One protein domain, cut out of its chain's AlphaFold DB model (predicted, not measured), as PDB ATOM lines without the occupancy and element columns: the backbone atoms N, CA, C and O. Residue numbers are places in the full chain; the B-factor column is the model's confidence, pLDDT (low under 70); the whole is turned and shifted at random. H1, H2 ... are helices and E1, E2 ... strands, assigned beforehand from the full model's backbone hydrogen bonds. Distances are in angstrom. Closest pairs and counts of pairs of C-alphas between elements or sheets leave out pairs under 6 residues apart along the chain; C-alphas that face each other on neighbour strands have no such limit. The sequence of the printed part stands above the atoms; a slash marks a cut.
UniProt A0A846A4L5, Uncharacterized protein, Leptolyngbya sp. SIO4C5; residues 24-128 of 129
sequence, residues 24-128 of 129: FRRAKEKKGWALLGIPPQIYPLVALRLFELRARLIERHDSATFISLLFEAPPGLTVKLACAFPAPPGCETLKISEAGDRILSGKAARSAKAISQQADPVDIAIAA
ATOM      1  N   PHE A  24     -35.201 -36.403 -18.078       92.56
ATOM      2  CA  PHE A  24     -34.215 -36.513 -19.148       92.56
ATOM      3  C   PHE A  24     -32.820 -36.147 -18.652       92.56
ATOM      4  O   PHE A  24     -32.635 -35.132 -17.984       92.56
ATOM      5  N   ARG A  25     -31.823 -36.971 -18.982       91.38
ATOM      6  CA  ARG A  25     -30.420 -36.704 -18.640       91.38
ATOM      7  C   ARG A  25     -29.455 -37.281 -19.667       91.38
ATOM      8  O   ARG A  25     -29.804 -38.149 -20.469       91.38
ATOM      9  N   ARG A  26     -28.194 -36.861 -19.579       90.19
ATOM     10  CA  ARG A  26     -27.087 -37.525 -20.277       90.19
ATOM     11  C   ARG A  26     -26.792 -38.886 -19.644       90.19
ATOM     12  O   ARG A  26     -26.840 -39.035 -18.423       90.19
ATOM     13  N   ALA A  27     -26.475 -39.875 -20.473       88.00
ATOM     14  CA  ALA A  27     -26.011 -41.168 -19.992       88.00
ATOM     15  C   ALA A  27     -24.627 -41.039 -19.327       88.00
ATOM     16  O   ALA A  27     -23.746 -40.362 -19.855       88.00
ATOM     17  N   LYS A  28     -24.447 -41.674 -18.160       74.25
ATOM     18  CA  LYS A  28     -23.219 -41.561 -17.349       74.25
ATOM     19  C   LYS A  28     -22.062 -42.399 -17.908       74.25
ATOM     20  O   LYS A  28     -20.930 -41.939 -17.922       74.25
ATOM     21  N   GLU A  29     -22.361 -43.610 -18.376       70.12
ATOM     22  CA  GLU A  29     -21.352 -44.622 -18.743       70.12
ATOM     23  C   GLU A  29     -21.298 -44.921 -20.245       70.12
ATOM     24  O   GLU A  29     -20.316 -45.467 -20.743       70.12
ATOM     25  N   LYS A  30     -22.341 -44.551 -20.991       68.62
ATOM     26  CA  LYS A  30     -22.472 -44.824 -22.426       68.62
ATOM     27  C   LYS A  30     -22.614 -43.516 -23.197       68.62
ATOM     28  O   LYS A  30     -23.092 -42.515 -22.665       68.62
ATOM     29  N   LYS A  31     -22.222 -43.515 -24.474       80.75
ATOM     30  CA  LYS A  31     -22.596 -42.426 -25.384       80.75
ATOM     31  C   LYS A  31     -24.109 -42.493 -25.593       80.75
ATOM     32  O   LYS A  31     -24.624 -43.542 -25.954       80.75
ATOM     33  N   GLY A  32     -24.813 -41.400 -25.302       88.62
ATOM     34  CA  GLY A  32     -26.261 -41.318 -25.478       88.62
ATOM     35  C   GLY A  32     -26.980 -40.569 -24.362       88.62
ATOM     36  O   GLY A  32     -26.388 -39.818 -23.579       88.62
ATOM     37  N   TRP A  33     -28.285 -40.788 -24.318       92.62
ATOM     38  CA  TRP A  33     -29.240 -40.066 -23.492       92.62
ATOM     39  C   TRP A  33     -30.165 -41.040 -22.785       92.62
ATOM     40  O   TRP A  33     -30.443 -42.124 -23.296       92.62
ATOM     41  N   ALA A  34     -30.638 -40.643 -21.610       93.12
ATOM     42  CA  ALA A  34     -31.542 -41.446 -20.812       93.12
ATOM     43  C   ALA A  34     -32.856 -40.699 -20.581       93.12
ATOM     44  O   ALA A  34     -32.850 -39.561 -20.104       93.12
ATOM     45  N   LEU A  35     -33.964 -41.369 -20.894       93.31
ATOM     46  CA  LEU A  35     -35.315 -40.960 -20.529       93.31
ATOM     47  C   LEU A  35     -35.800 -41.901 -19.426       93.31
ATOM     48  O   LEU A  35     -35.858 -43.113 -19.618       93.31
ATOM     49  N   LEU A  36     -36.073 -41.350 -18.252       92.75
ATOM     50  CA  LEU A  36     -36.313 -42.097 -17.023       92.75
ATOM     51  C   LEU A  36     -37.743 -41.899 -16.540       92.75
ATOM     52  O   LEU A  36     -38.347 -40.865 -16.818       92.75
ATOM     53  N   GLY A  37     -38.244 -42.862 -15.765       90.81
ATOM     54  CA  GLY A  37     -39.512 -42.711 -15.051       90.81
ATOM     55  C   GLY A  37     -40.738 -42.685 -15.961       90.81
ATOM     56  O   GLY A  37     -41.723 -42.035 -15.623       90.81
ATOM     57  N   ILE A  38     -40.684 -43.355 -17.117       92.38
ATOM     58  CA  ILE A  38     -41.791 -43.423 -18.077       92.38
ATOM     59  C   ILE A  38     -42.854 -44.383 -17.532       92.38
ATOM     60  O   ILE A  38     -42.560 -45.571 -17.380       92.38
ATOM     61  N   PRO A  39     -44.091 -43.935 -17.264       91.62
ATOM     62  CA  PRO A  39     -45.149 -44.838 -16.839       91.62
ATOM     63  C   PRO A  39     -45.479 -45.877 -17.925       91.62
ATOM     64  O   PRO A  39     -45.560 -45.509 -19.105       91.62
ATOM     65  N   PRO A  40     -45.748 -47.147 -17.564       90.56
ATOM     66  CA  PRO A  40     -46.052 -48.206 -18.532       90.56
ATOM     67  C   PRO A  40     -47.201 -47.853 -19.487       90.56
ATOM     68  O   PRO A  40     -47.155 -48.190 -20.665       90.56
ATOM     69  N   GLN A  41     -48.187 -47.097 -18.997       90.19
ATOM     70  CA  GLN A  41     -49.350 -46.645 -19.765       90.19
ATOM     71  C   GLN A  41     -49.009 -45.700 -20.933       90.19
ATOM     72  O   GLN A  41     -49.708 -45.712 -21.941       90.19
ATOM     73  N   ILE A  42     -47.942 -44.895 -20.831       90.06
ATOM     74  CA  ILE A  42     -47.528 -43.974 -21.908       90.06
ATOM     75  C   ILE A  42     -46.319 -44.480 -22.696       90.06
ATOM     76  O   ILE A  42     -46.012 -43.939 -23.759       90.06
ATOM     77  N   TYR A  43     -45.631 -45.515 -22.210       91.25
ATOM     78  CA  TYR A  43     -44.434 -46.054 -22.850       91.25
ATOM     79  C   TYR A  43     -44.610 -46.383 -24.342       91.25
ATOM     80  O   TYR A  43     -43.745 -45.968 -25.113       91.25
ATOM     81  N   PRO A  44     -45.701 -47.036 -24.800       91.69
ATOM     82  CA  PRO A  44     -45.878 -47.321 -26.224       91.69
ATOM     83  C   PRO A  44     -45.856 -46.057 -27.093       91.69
ATOM     84  O   PRO A  44     -45.253 -46.051 -28.164       91.69
ATOM     85  N   LEU A  45     -46.444 -44.961 -26.601       90.94
ATOM     86  CA  LEU A  45     -46.454 -43.669 -27.291       90.94
ATOM     87  C   LEU A  45     -45.057 -43.045 -27.324       90.94
ATOM     88  O   LEU A  45     -44.637 -42.521 -28.353       90.94
ATOM     89  N   VAL A  46     -44.319 -43.130 -26.213       90.50
ATOM     90  CA  VAL A  46     -42.931 -42.653 -26.132       90.50
ATOM     91  C   VAL A  46     -42.037 -43.424 -27.097       90.50
ATOM     92  O   VAL A  46     -41.290 -42.817 -27.860       90.50
ATOM     93  N   ALA A  47     -42.127 -44.753 -27.087       90.56
ATOM     94  CA  ALA A  47     -41.334 -45.623 -27.939       90.56
ATOM     95  C   ALA A  47     -41.622 -45.367 -29.424       90.56
ATOM     96  O   ALA A  47     -40.682 -45.206 -30.202       90.56
ATOM     97  N   LEU A  48     -42.902 -45.248 -29.799       91.44
ATOM     98  CA  LEU A  48     -43.307 -44.922 -31.165       91.44
ATOM     99  C   LEU A  48     -42.739 -43.569 -31.609       91.44
ATOM    100  O   LEU A  48     -42.122 -43.487 -32.668       91.44
ATOM    101  N   ARG A  49     -42.870 -42.521 -30.785       90.25
ATOM    102  CA  ARG A  49     -42.330 -41.196 -31.126       90.25
ATOM    103  C   ARG A  49     -40.812 -41.191 -31.235       90.25
ATOM    104  O   ARG A  49     -40.277 -40.578 -32.153       90.25
ATOM    105  N   LEU A  50     -40.106 -41.875 -30.337       90.88
ATOM    106  CA  LEU A  50     -38.651 -42.015 -30.433       90.88
ATOM    107  C   LEU A  50     -38.249 -42.738 -31.725       90.88
ATOM    108  O   LEU A  50     -37.317 -42.297 -32.398       90.88
ATOM    109  N   PHE A  51     -38.978 -43.786 -32.109       90.44
ATOM    110  CA  PHE A  51     -38.748 -44.512 -33.355       90.44
ATOM    111  C   PHE A  51     -38.986 -43.637 -34.598       90.44
ATOM    112  O   PHE A  51     -38.114 -43.552 -35.462       90.44
ATOM    113  N   GLU A  52     -40.113 -42.923 -34.667       92.19
ATOM    114  CA  GLU A  52     -40.429 -41.992 -35.764       92.19
ATOM    115  C   GLU A  52     -39.368 -40.895 -35.917       92.19
ATOM    116  O   GLU A  52     -38.993 -40.517 -37.029       92.19
ATOM    117  N   LEU A  53     -38.839 -40.412 -34.792       89.94
ATOM    118  CA  LEU A  53     -37.790 -39.393 -34.741       89.94
ATOM    119  C   LEU A  53     -36.383 -39.976 -34.951       89.94
ATOM    120  O   LEU A  53     -35.389 -39.265 -34.781       89.94
ATOM    121  N   ARG A  54     -36.295 -41.251 -35.357       90.38
ATOM    122  CA  ARG A  54     -35.060 -41.984 -35.663       90.38
ATOM    123  C   ARG A  54     -34.078 -42.032 -34.490       90.38
ATOM    124  O   ARG A  54     -32.864 -42.033 -34.693       90.38
ATOM    125  N   ALA A  55     -34.589 -42.067 -33.263       92.12
ATOM    126  CA  ALA A  55     -33.768 -42.381 -32.106       92.12
ATOM    127  C   ALA A  55     -33.392 -43.868 -32.138       92.12
ATOM    128  O   ALA A  55     -34.231 -44.743 -32.358       92.12
ATOM    129  N   ARG A  56     -32.117 -44.163 -31.898       92.44
ATOM    130  CA  ARG A  56     -31.605 -45.526 -31.794       92.44
ATOM    131  C   ARG A  56     -31.667 -45.968 -30.341       92.44
ATOM    132  O   ARG A  56     -30.893 -45.485 -29.519       92.44
ATOM    133  N   LEU A  57     -32.561 -46.899 -30.023       91.75
ATOM    134  CA  LEU A  57     -32.610 -47.504 -28.695       91.75
ATOM    135  C   LEU A  57     -31.334 -48.326 -28.447       91.75
ATOM    136  O   LEU A  57     -30.950 -49.144 -29.282       91.75
ATOM    137  N   ILE A  58     -30.680 -48.089 -27.312       91.75
ATOM    138  CA  ILE A  58     -29.506 -48.843 -26.851       91.75
ATOM    139  C   ILE A  58     -29.940 -49.884 -25.825       91.75
ATOM    140  O   ILE A  58     -29.557 -51.045 -25.915       91.75
ATOM    141  N   GLU A  59     -30.704 -49.456 -24.824       92.06
ATOM    142  CA  GLU A  59     -31.060 -50.291 -23.684       92.06
ATOM    143  C   GLU A  59     -32.417 -49.874 -23.130       92.06
ATOM    144  O   GLU A  59     -32.797 -48.700 -23.163       92.06
ATOM    145  N   ARG A  60     -33.148 -50.856 -22.617       93.25
ATOM    146  CA  ARG A  60     -34.431 -50.675 -21.958       93.25
ATOM    147  C   ARG A  60     -34.345 -51.334 -20.594       93.25
ATOM    148  O   ARG A  60     -33.930 -52.482 -20.492       93.25
ATOM    149  N   HIS A  61     -34.757 -50.599 -19.573       92.62
ATOM    150  CA  HIS A  61     -34.873 -51.101 -18.218       92.62
ATOM    151  C   HIS A  61     -36.334 -51.026 -17.786       92.62
ATOM    152  O   HIS A  61     -36.902 -49.936 -17.675       92.62
ATOM    153  N   ASP A  62     -36.915 -52.186 -17.505       93.12
ATOM    154  CA  ASP A  62     -38.290 -52.326 -17.048       93.12
ATOM    155  C   ASP A  62     -38.330 -52.552 -15.536       93.12
ATOM    156  O   ASP A  62     -37.637 -53.411 -14.996       93.12
ATOM    157  N   SER A  63     -39.152 -51.765 -14.852       89.88
ATOM    158  CA  SER A  63     -39.542 -51.961 -13.458       89.88
ATOM    159  C   SER A  63     -41.049 -52.213 -13.396       89.88
ATOM    160  O   SER A  63     -41.774 -51.942 -14.354       89.88
ATOM    161  N   ALA A  64     -41.549 -52.689 -12.255       86.88
ATOM    162  CA  ALA A  64     -42.982 -52.886 -12.039       86.88
ATOM    163  C   ALA A  64     -43.794 -51.583 -12.187       86.88
ATOM    164  O   ALA A  64     -44.966 -51.618 -12.550       86.88
ATOM    165  N   THR A  65     -43.177 -50.429 -11.913       87.75
ATOM    166  CA  THR A  65     -43.865 -49.129 -11.842       87.75
ATOM    167  C   THR A  65     -43.448 -48.137 -12.925       87.75
ATOM    168  O   THR A  65     -44.169 -47.173 -13.176       87.75
ATOM    169  N   PHE A  66     -42.310 -48.347 -13.589       91.25
ATOM    170  CA  PHE A  66     -41.790 -47.430 -14.602       91.25
ATOM    171  C   PHE A  66     -40.849 -48.123 -15.583       91.25
ATOM    172  O   PHE A  66     -40.286 -49.180 -15.312       91.25
ATOM    173  N   ILE A  67     -40.621 -47.461 -16.710       93.94
ATOM    174  CA  ILE A  67     -39.694 -47.871 -17.756       93.94
ATOM    175  C   ILE A  67     -38.655 -46.766 -17.933       93.94
ATOM    176  O   ILE A  67     -38.959 -45.573 -17.868       93.94
ATOM    177  N   SER A  68     -37.404 -47.162 -18.129       93.75
ATOM    178  CA  SER A  68     -36.303 -46.262 -18.460       93.75
ATOM    179  C   SER A  68     -35.665 -46.687 -19.773       93.75
ATOM    180  O   SER A  68     -35.477 -47.875 -20.030       93.75
ATOM    181  N   LEU A  69     -35.335 -45.712 -20.613       94.31
ATOM    182  CA  LEU A  69     -34.786 -45.929 -21.945       94.31
ATOM    183  C   LEU A  69     -33.448 -45.225 -22.073       94.31
ATOM    184  O   LEU A  69     -33.328 -44.039 -21.766       94.31
ATOM    185  N   LEU A  70     -32.468 -45.953 -22.584       93.88
ATOM    186  CA  LEU A  70     -31.194 -45.428 -23.035       93.88
ATOM    187  C   LEU A  70     -31.180 -45.434 -24.559       93.88
ATOM    188  O   LEU A  70     -31.452 -46.464 -25.177       93.88
ATOM    189  N   PHE A  71     -30.846 -44.309 -25.176       93.75
ATOM    190  CA  PHE A  71     -30.895 -44.171 -26.627       93.75
ATOM    191  C   PHE A  71     -29.886 -43.148 -27.150       93.75
ATOM    192  O   PHE A  71     -29.422 -42.259 -26.433       93.75
ATOM    193  N   GLU A  72     -29.569 -43.252 -28.434       92.75
ATOM    194  CA  GLU A  72     -28.879 -42.218 -29.198       92.75
ATOM    195  C   GLU A  72     -29.897 -41.473 -30.053       92.75
ATOM    196  O   GLU A  72     -30.831 -42.061 -30.594       92.75
ATOM    197  N   ALA A  73     -29.730 -40.165 -30.181       90.75
ATOM    198  CA  ALA A  73     -30.637 -39.335 -30.954       90.75
ATOM    199  C   ALA A  73     -29.896 -38.149 -31.577       90.75
ATOM    200  O   ALA A  73     -28.882 -37.702 -31.022       90.75
ATOM    201  N   PRO A  74     -30.410 -37.603 -32.695       89.31
ATOM    202  CA  PRO A  74     -29.887 -36.377 -33.281       89.31
ATOM    203  C   PRO A  74     -29.957 -35.192 -32.298       89.31
ATOM    204  O   PRO A  74     -30.906 -35.118 -31.510       89.31
ATOM    205  N   PRO A  75     -29.029 -34.216 -32.380       86.19
ATOM    206  CA  PRO A  75     -28.977 -33.075 -31.459       86.19
ATOM    207  C   PRO A  75     -30.292 -32.292 -31.339       86.19
ATOM    208  O   PRO A  75     -30.694 -31.918 -30.244       86.19
ATOM    209  N   GLY A  76     -31.015 -32.098 -32.446       87.62
ATOM    210  CA  GLY A  76     -32.289 -31.372 -32.418       87.62
ATOM    211  C   GLY A  76     -33.380 -32.078 -31.604       87.62
ATOM    212  O   GLY A  76     -34.210 -31.417 -30.983       87.62
ATOM    213  N   LEU A  77     -33.374 -33.415 -31.562       89.62
ATOM    214  CA  LEU A  77     -34.312 -34.168 -30.730       89.62
ATOM    215  C   LEU A  77     -33.935 -34.060 -29.252       89.62
ATOM    216  O   LEU A  77     -34.795 -33.852 -28.402       89.62
ATOM    217  N   THR A  78     -32.647 -34.177 -28.944       90.69
ATOM    218  CA  THR A  78     -32.160 -34.202 -27.562       90.69
ATOM    219  C   THR A  78     -32.322 -32.848 -26.890       90.69
ATOM    220  O   THR A  78     -32.668 -32.799 -25.715       90.69
ATOM    221  N   VAL A  79     -32.173 -31.755 -27.642       89.88
ATOM    222  CA  VAL A  79     -32.491 -30.408 -27.160       89.88
ATOM    223  C   VAL A  79     -33.974 -30.268 -26.843       89.88
ATOM    224  O   VAL A  79     -34.311 -29.807 -25.760       89.88
ATOM    225  N   LYS A  80     -34.872 -30.719 -27.728       89.19
ATOM    226  CA  LYS A  80     -36.319 -30.678 -27.455       89.19
ATOM    227  C   LYS A  80     -36.684 -31.472 -26.203       89.19
ATOM    228  O   LYS A  80     -37.471 -30.995 -25.394       89.19
ATOM    229  N   LEU A  81     -36.091 -32.652 -26.026       89.88
ATOM    230  CA  LEU A  81     -36.296 -33.472 -24.829       89.88
ATOM    231  C   LEU A  81     -35.735 -32.805 -23.571       89.88
ATOM    232  O   LEU A  81     -36.382 -32.858 -22.534       89.88
ATOM    233  N   ALA A  82     -34.581 -32.142 -23.665       89.38
ATOM    234  CA  ALA A  82     -34.033 -31.354 -22.567       89.38
ATOM    235  C   ALA A  82     -34.947 -30.170 -22.212       89.38
ATOM    236  O   ALA A  82     -35.221 -29.927 -21.044       89.38
ATOM    237  N   CYS A  83     -35.491 -29.451 -23.190       86.25
ATOM    238  CA  CYS A  83     -36.439 -28.379 -22.895       86.25
ATOM    239  C   CYS A  83     -37.734 -28.908 -22.259       86.25
ATOM    240  O   CYS A  83     -38.275 -28.263 -21.374       86.25
ATOM    241  N   ALA A  84     -38.229 -30.067 -22.701       86.44
ATOM    242  CA  ALA A  84     -39.526 -30.592 -22.276       86.44
ATOM    243  C   ALA A  84     -39.497 -31.322 -20.926       86.44
ATOM    244  O   ALA A  84     -40.474 -31.279 -20.182       86.44
ATOM    245  N   PHE A  85     -38.409 -32.030 -20.624       89.56
ATOM    246  CA  PHE A  85     -38.322 -32.895 -19.453       89.56
ATOM    247  C   PHE A  85     -37.188 -32.438 -18.550       89.56
ATOM    248  O   PHE A  85     -36.077 -32.280 -19.049       89.56
ATOM    249  N   PRO A  86     -37.411 -32.277 -17.240       87.88
ATOM    250  CA  PRO A  86     -36.370 -31.849 -16.317       87.88
ATOM    251  C   PRO A  86     -35.356 -32.964 -16.032       87.88
ATOM    252  O   PRO A  86     -35.614 -34.155 -16.252       87.88
ATOM    253  N   ALA A  87     -34.184 -32.573 -15.532       86.69
ATOM    254  CA  ALA A  87     -33.199 -33.521 -15.027       86.69
ATOM    255  C   ALA A  87     -33.686 -34.130 -13.699       86.69
ATOM    256  O   ALA A  87     -34.362 -33.447 -12.931       86.69
ATOM    257  N   PRO A  88     -33.361 -35.399 -13.397       84.38
ATOM    258  CA  PRO A  88     -33.613 -35.954 -12.071       84.38
ATOM    259  C   PRO A  88     -32.846 -35.186 -10.979       84.38
ATOM    260  O   PRO A  88     -31.742 -34.700 -11.254       84.38
ATOM    261  N   PRO A  89     -33.352 -35.151  -9.734       80.00
ATOM    262  CA  PRO A  89     -32.624 -34.564  -8.614       80.00
ATOM    263  C   PRO A  89     -31.262 -35.252  -8.429       80.00
ATOM    264  O   PRO A  89     -31.137 -36.473  -8.551       80.00
ATOM    265  N   GLY A  90     -30.219 -34.455  -8.187       79.25
ATOM    266  CA  GLY A  90     -28.837 -34.934  -8.066       79.25
ATOM    267  C   GLY A  90     -28.143 -35.284  -9.392       79.25
ATOM    268  O   GLY A  90     -26.986 -35.703  -9.375       79.25
ATOM    269  N   CYS A  91     -28.806 -35.116 -10.542       81.50
ATOM    270  CA  CYS A  91     -28.162 -35.189 -11.857       81.50
ATOM    271  C   CYS A  91     -27.802 -33.792 -12.379       81.50
ATOM    272  O   CYS A  91     -28.485 -32.811 -12.099       81.50
ATOM    273  N   GLU A  92     -26.746 -33.708 -13.192       81.19
ATOM    274  CA  GLU A  92     -26.377 -32.457 -13.858       81.19
ATOM    275  C   GLU A  92     -27.479 -31.997 -14.820       81.19
ATOM    276  O   GLU A  92     -27.862 -32.717 -15.747       81.19
ATOM    277  N   THR A  93     -27.951 -30.768 -14.621       84.69
ATOM    278  CA  THR A  93     -28.852 -30.082 -15.545       84.69
ATOM    279  C   THR A  93     -28.135 -29.817 -16.864       84.69
ATOM    280  O   THR A  93     -27.045 -29.236 -16.893       84.69
ATOM    281  N   LEU A  94     -28.750 -30.208 -17.979       87.56
ATOM    282  CA  LEU A  94     -28.150 -29.992 -19.292       87.56
ATOM    283  C   LEU A  94     -28.155 -28.505 -19.656       87.56
ATOM    284  O   LEU A  94     -29.107 -27.780 -19.372       87.56
ATOM    285  N   LYS A  95     -27.083 -28.050 -20.305       88.25
ATOM    286  CA  LYS A  95     -26.997 -26.702 -20.872       88.25
ATOM    287  C   LYS A  95     -27.290 -26.768 -22.360       88.25
ATOM    288  O   LYS A  95     -26.777 -27.634 -23.057       88.25
ATOM    289  N   ILE A  96     -28.104 -25.853 -22.841       89.06
ATOM    290  CA  ILE A  96     -28.628 -25.774 -24.197       89.06
ATOM    291  C   ILE A  96     -28.157 -24.441 -24.775       89.06
ATOM    292  O   ILE A  96     -28.036 -23.458 -24.048       89.06
ATOM    293  N   SER A  97     -27.833 -24.390 -26.062       87.00
ATOM    294  CA  SER A  97     -27.569 -23.112 -26.721       87.00
ATOM    295  C   SER A  97     -28.802 -22.207 -26.690       87.00
ATOM    296  O   SER A  97     -29.934 -22.677 -26.739       87.00
ATOM    297  N   GLU A  98     -28.582 -20.897 -26.673       84.12
ATOM    298  CA  GLU A  98     -29.644 -19.893 -26.799       84.12
ATOM    299  C   GLU A  98     -30.514 -20.105 -28.049       84.12
ATOM    300  O   GLU A  98     -31.725 -19.923 -28.009       84.12
ATOM    301  N   ALA A  99     -29.908 -20.582 -29.141       82.62
ATOM    302  CA  ALA A  99     -30.611 -20.917 -30.376       82.62
ATOM    303  C   ALA A  99     -31.435 -22.221 -30.303       82.62
ATOM    304  O   ALA A  99     -32.150 -22.538 -31.250       82.62
ATOM    305  N   GLY A 100     -31.315 -23.010 -29.228       80.62
ATOM    306  CA  GLY A 100     -32.023 -24.284 -29.080       80.62
ATOM    307  C   GLY A 100     -31.600 -25.356 -30.093       80.62
ATOM    308  O   GLY A 100     -32.370 -26.268 -30.388       80.62
ATOM    309  N   ASP A 101     -30.390 -25.255 -30.647       82.88
ATOM    310  CA  ASP A 101     -29.893 -26.144 -31.704       82.88
ATOM    311  C   ASP A 101     -29.008 -27.283 -31.178       82.88
ATOM    312  O   ASP A 101     -28.895 -28.330 -31.822       82.88
ATOM    313  N   ARG A 102     -28.376 -27.115 -30.005       84.44
ATOM    314  CA  ARG A 102     -27.463 -28.120 -29.438       84.44
ATOM    315  C   ARG A 102     -27.369 -28.090 -27.913       84.44
ATOM    316  O   ARG A 102     -27.520 -27.048 -27.281       84.44
ATOM    317  N   ILE A 103     -27.015 -29.239 -27.335       86.81
ATOM    318  CA  ILE A 103     -26.609 -29.359 -25.927       86.81
ATOM    319  C   ILE A 103     -25.122 -29.000 -25.816       86.81
ATOM    320  O   ILE A 103     -24.278 -29.532 -26.541       86.81
ATOM    321  N   LEU A 104     -24.804 -28.085 -24.909       84.94
ATOM    322  CA  LEU A 104     -23.469 -27.565 -24.646       84.94
ATOM    323  C   LEU A 104     -22.794 -28.344 -23.513       84.94
ATOM    324  O   LEU A 104     -23.436 -28.849 -22.596       84.94
ATOM    325  N   SER A 105     -21.464 -28.415 -23.561       80.81
ATOM    326  CA  SER A 105     -20.649 -29.014 -22.499       80.81
ATOM    327  C   SER A 105     -19.334 -28.249 -22.312       80.81
ATOM    328  O   SER A 105     -18.933 -27.453 -23.167       80.81
ATOM    329  N   GLY A 106     -18.675 -28.444 -21.166       80.88
ATOM    330  CA  GLY A 106     -17.384 -27.822 -20.859       80.88
ATOM    331  C   GLY A 106     -17.432 -26.289 -20.843       80.88
ATOM    332  O   GLY A 106     -18.338 -25.691 -20.265       80.88
ATOM    333  N   LYS A 107     -16.456 -25.635 -21.489       77.75
ATOM    334  CA  LYS A 107     -16.369 -24.161 -21.545       77.75
ATOM    335  C   LYS A 107     -17.608 -23.520 -22.181       77.75
ATOM    336  O   LYS A 107     -18.044 -22.471 -21.721       77.75
ATOM    337  N   ALA A 108     -18.213 -24.169 -23.179       77.12
ATOM    338  CA  ALA A 108     -19.405 -23.651 -23.851       77.12
ATOM    339  C   ALA A 108     -20.641 -23.647 -22.935       77.12
ATOM    340  O   ALA A 108     -21.477 -22.756 -23.040       77.12
ATOM    341  N   ALA A 109     -20.723 -24.588 -21.990       79.06
ATOM    342  CA  ALA A 109     -21.806 -24.656 -21.007       79.06
ATOM    343  C   ALA A 109     -21.780 -23.506 -19.979       79.06
ATOM    344  O   ALA A 109     -22.780 -23.272 -19.307       79.06
ATOM    345  N   ARG A 110     -20.652 -22.784 -19.863       79.50
ATOM    346  CA  ARG A 110     -20.490 -21.599 -18.999       79.50
ATOM    347  C   ARG A 110     -20.714 -20.273 -19.734       79.50
ATOM    348  O   ARG A 110     -20.544 -19.216 -19.139       79.50
ATOM    349  N   SER A 111     -21.036 -20.320 -21.026       78.75
ATOM    350  CA  SER A 111     -21.297 -19.121 -21.822       78.75
ATOM    351  C   SER A 111     -22.562 -18.407 -21.343       78.75
ATOM    352  O   SER A 111     -23.532 -19.060 -20.967       78.75
ATOM    353  N   ALA A 112     -22.595 -17.077 -21.457       75.88
ATOM    354  CA  ALA A 112     -23.807 -16.281 -21.238       75.88
ATOM    355  C   ALA A 112     -24.954 -16.665 -22.197       75.88
ATOM    356  O   ALA A 112     -26.114 -16.417 -21.902       75.88
ATOM    357  N   LYS A 113     -24.631 -17.321 -23.320       82.12
ATOM    358  CA  LYS A 113     -25.594 -17.831 -24.311       82.12
ATOM    359  C   LYS A 113     -26.060 -19.266 -24.034       82.12
ATOM    360  O   LYS A 113     -26.495 -19.960 -24.953       82.12
ATOM    361  N   ALA A 114     -25.867 -19.764 -22.814       81.44
ATOM    362  CA  ALA A 114     -26.269 -21.109 -22.422       81.44
ATOM    363  C   ALA A 114     -27.518 -21.055 -21.534       81.44
ATOM    364  O   ALA A 114     -27.488 -20.511 -20.431       81.44
ATOM    365  N   ILE A 115     -28.596 -21.680 -21.994       84.75
ATOM    366  CA  ILE A 115     -29.851 -21.847 -21.261       84.75
ATOM    367  C   ILE A 115     -29.809 -23.193 -20.529       84.75
ATOM    368  O   ILE A 115     -29.243 -24.163 -21.027       84.75
ATOM    369  N   SER A 116     -30.361 -23.278 -19.322       82.50
ATOM    370  CA  SER A 116     -30.504 -24.564 -18.626       82.50
ATOM    371  C   SER A 116     -31.724 -25.330 -19.130       82.50
ATOM    372  O   SER A 116     -32.733 -24.734 -19.497       82.50
ATOM    373  N   GLN A 117     -31.652 -26.655 -19.064       84.12
ATOM    374  CA  GLN A 117     -32.816 -27.536 -19.052       84.12
ATOM    375  C   GLN A 117     -33.896 -26.986 -18.111       84.12
ATOM    376  O   GLN A 117     -33.569 -26.394 -17.078       84.12
ATOM    377  N   GLN A 118     -35.166 -27.203 -18.454       77.31
ATOM    378  CA  GLN A 118     -36.267 -26.762 -17.607       77.31
ATOM    379  C   GLN A 118     -36.133 -27.381 -16.206       77.31
ATOM    380  O   GLN A 118     -35.809 -28.564 -16.073       77.31
ATOM    381  N   ALA A 119     -36.334 -26.566 -15.170       67.94
ATOM    382  CA  ALA A 119     -36.344 -27.034 -13.791       67.94
ATOM    383  C   ALA A 119     -37.600 -27.868 -13.521       67.94
ATOM    384  O   ALA A 119     -38.647 -27.662 -14.144       67.94
ATOM    385  N   ASP A 120     -37.494 -28.812 -12.590       67.88
ATOM    386  CA  ASP A 120     -38.660 -29.547 -12.122       67.88
ATOM    387  C   ASP A 120     -39.647 -28.551 -11.482       67.88
ATOM    388  O   ASP A 120     -39.240 -27.784 -10.605       67.88
ATOM    389  N   PRO A 121     -40.925 -28.502 -11.903       62.34
ATOM    390  CA  PRO A 121     -41.899 -27.582 -11.316       62.34
ATOM    391  C   PRO A 121     -42.082 -27.784  -9.805       62.34
ATOM    392  O   PRO A 121     -42.486 -26.845  -9.121       62.34
ATOM    393  N   VAL A 122     -41.757 -28.968  -9.270       61.44
ATOM    394  CA  VAL A 122     -41.798 -29.234  -7.823       61.44
ATOM    395  C   VAL A 122     -40.691 -28.477  -7.074       61.44
ATOM    396  O   VAL A 122     -40.929 -28.007  -5.967       61.44
ATOM    397  N   ASP A 123     -39.520 -28.274  -7.684       53.78
ATOM    398  CA  ASP A 123     -38.412 -27.512  -7.080       53.78
ATOM    399  C   ASP A 123     -38.720 -26.007  -6.996       53.78
ATOM    400  O   ASP A 123     -38.352 -25.337  -6.031       53.78
ATOM    401  N   ILE A 124     -39.457 -25.460  -7.973       54.44
ATOM    402  CA  ILE A 124     -39.839 -24.035  -7.989       54.44
ATOM    403  C   ILE A 124     -40.786 -23.712  -6.824       54.44
ATOM    404  O   ILE A 124     -40.694 -22.639  -6.232       54.44
ATOM    405  N   ALA A 125     -41.669 -24.649  -6.465       50.66
ATOM    406  CA  ALA A 125     -42.588 -24.481  -5.342       50.66
ATOM    407  C   ALA A 125     -41.878 -24.504  -3.976       50.66
ATOM    408  O   ALA A 125     -42.352 -23.871  -3.040       50.66
ATOM    409  N   ILE A 126     -40.741 -25.199  -3.863       50.66
ATOM    410  CA  ILE A 126     -39.970 -25.308  -2.614       50.66
ATOM    411  C   ILE A 126     -39.029 -24.106  -2.438       50.66
ATOM    412  O   ILE A 126     -38.778 -23.685  -1.315       50.66
ATOM    413  N   ALA A 127     -38.545 -23.509  -3.532       43.53
ATOM    414  CA  ALA A 127     -37.676 -22.331  -3.484       43.53
ATOM    415  C   ALA A 127     -38.417 -20.996  -3.244       43.53
ATOM    416  O   ALA A 127     -37.765 -19.965  -3.082       43.53
ATOM    417  N   ALA A 128     -39.754 -20.997  -3.248       45.62
ATOM    418  CA  ALA A 128     -40.593 -19.803  -3.091       45.62
ATOM    419  C   ALA A 128     -41.337 -19.726  -1.738       45.62
ATOM    420  O   ALA A 128     -42.232 -18.890  -1.603       45.62
TER     421      ALA A 128
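Overview. This is residues 24 to 128 of the 129 residues of an uncharacterized protein of Leptolyngbya sp. SIO4C5 (UniProt A0A846A4L5). A twisted sheet of four strands has two helices, H1 and H2, over one face; H2, over the E1 and E2 side, packs between this sheet and a small two-stranded sheet, E5 and E6. H3 packs on the small sheet, while H4 lies away from both sheets. The 105 printed residues run E1 E2 H1 E3 E4 H2 E5 H3 E6 H4, four named helices and six strands, class mixed. The large sheet, order E1 E2 E4 E3, and the small one are antiparallel. The whole is compact, radius of gyration of the C-alphas 14.1 A, spanning 40 by 34 by 24 A.

Along the chain. In the large sheet, E1 is residues 24 to 26, from C-alpha 24 at (-34.215, -36.513, -19.148); E2 is 33 to 38, 14.1 A; E4 is 67 to 72, 16.7 A; E3 is 56 to 62, 17.6 A. H1 is residues 43 to 52, 14.1 A; H2 is 75 to 84, 14.2 A. E5 is residues 95 to 97, E6 is 114 to 116 and H3 is 106 to 110. H4 is residues 121 to 126, ending at C-alpha 126, (-39.970, -25.308, -2.614).

Arrangement. The large sheet is strongly twisted, only just, with C-alphas up to 4.3 A off its best plane. E1 and E2 form a hairpin, N 25 to O 34 at 3.0 A. E2 and E4 have N 35 to O 69 at 2.9 A. E3 and E4, also a hairpin, have N 70 to O 59 at 2.8 A. H1 and H2 are on the same face, two layers with the sheet. H1, at a height over the sheet of 9.2 A, runs along E4, 5 degrees on the local plane; the closest C-alphas are Tyr 43 and Ile 67, 7.2 A. E2, H1 and E3 make a split strand-helix-strand unit, two strands running the same way with E4 between them, its crossover right-handed. H2, at a height of 9.8 A, lies over E2 and, only just, over E1 with 3 C-alphas; it runs slantwise to E2, 34 degrees on the local plane. Its closest C-alphas to E1 are Ala 82 and Phe 24, 6.2 A; to E5, Val 79 and Ile 96, 6.7 A. E5 and E6 have N 96 to O 115 at 2.7 A. H3 comes closest to E5 at C-alphas Ala 109 and Lys 95, 5.6 A. H4 is apart from H2, H3 and E5. In H1 and H2 every O i to N i+4 pair is within hydrogen-bond range; H3 has 0 of 1 and H4 0 of 2, with 2 of 2 and 2 of 3 O i to N i+3 pairs.

Size, cuts and confidence. The farthest C-alphas, Ala 64 and Ala 112, are 42.3 A apart. The printed part has no cut and no long link. Mean pLDDT of the printed part is 84.3; residue 30 and residues 119 to 128 are under 70.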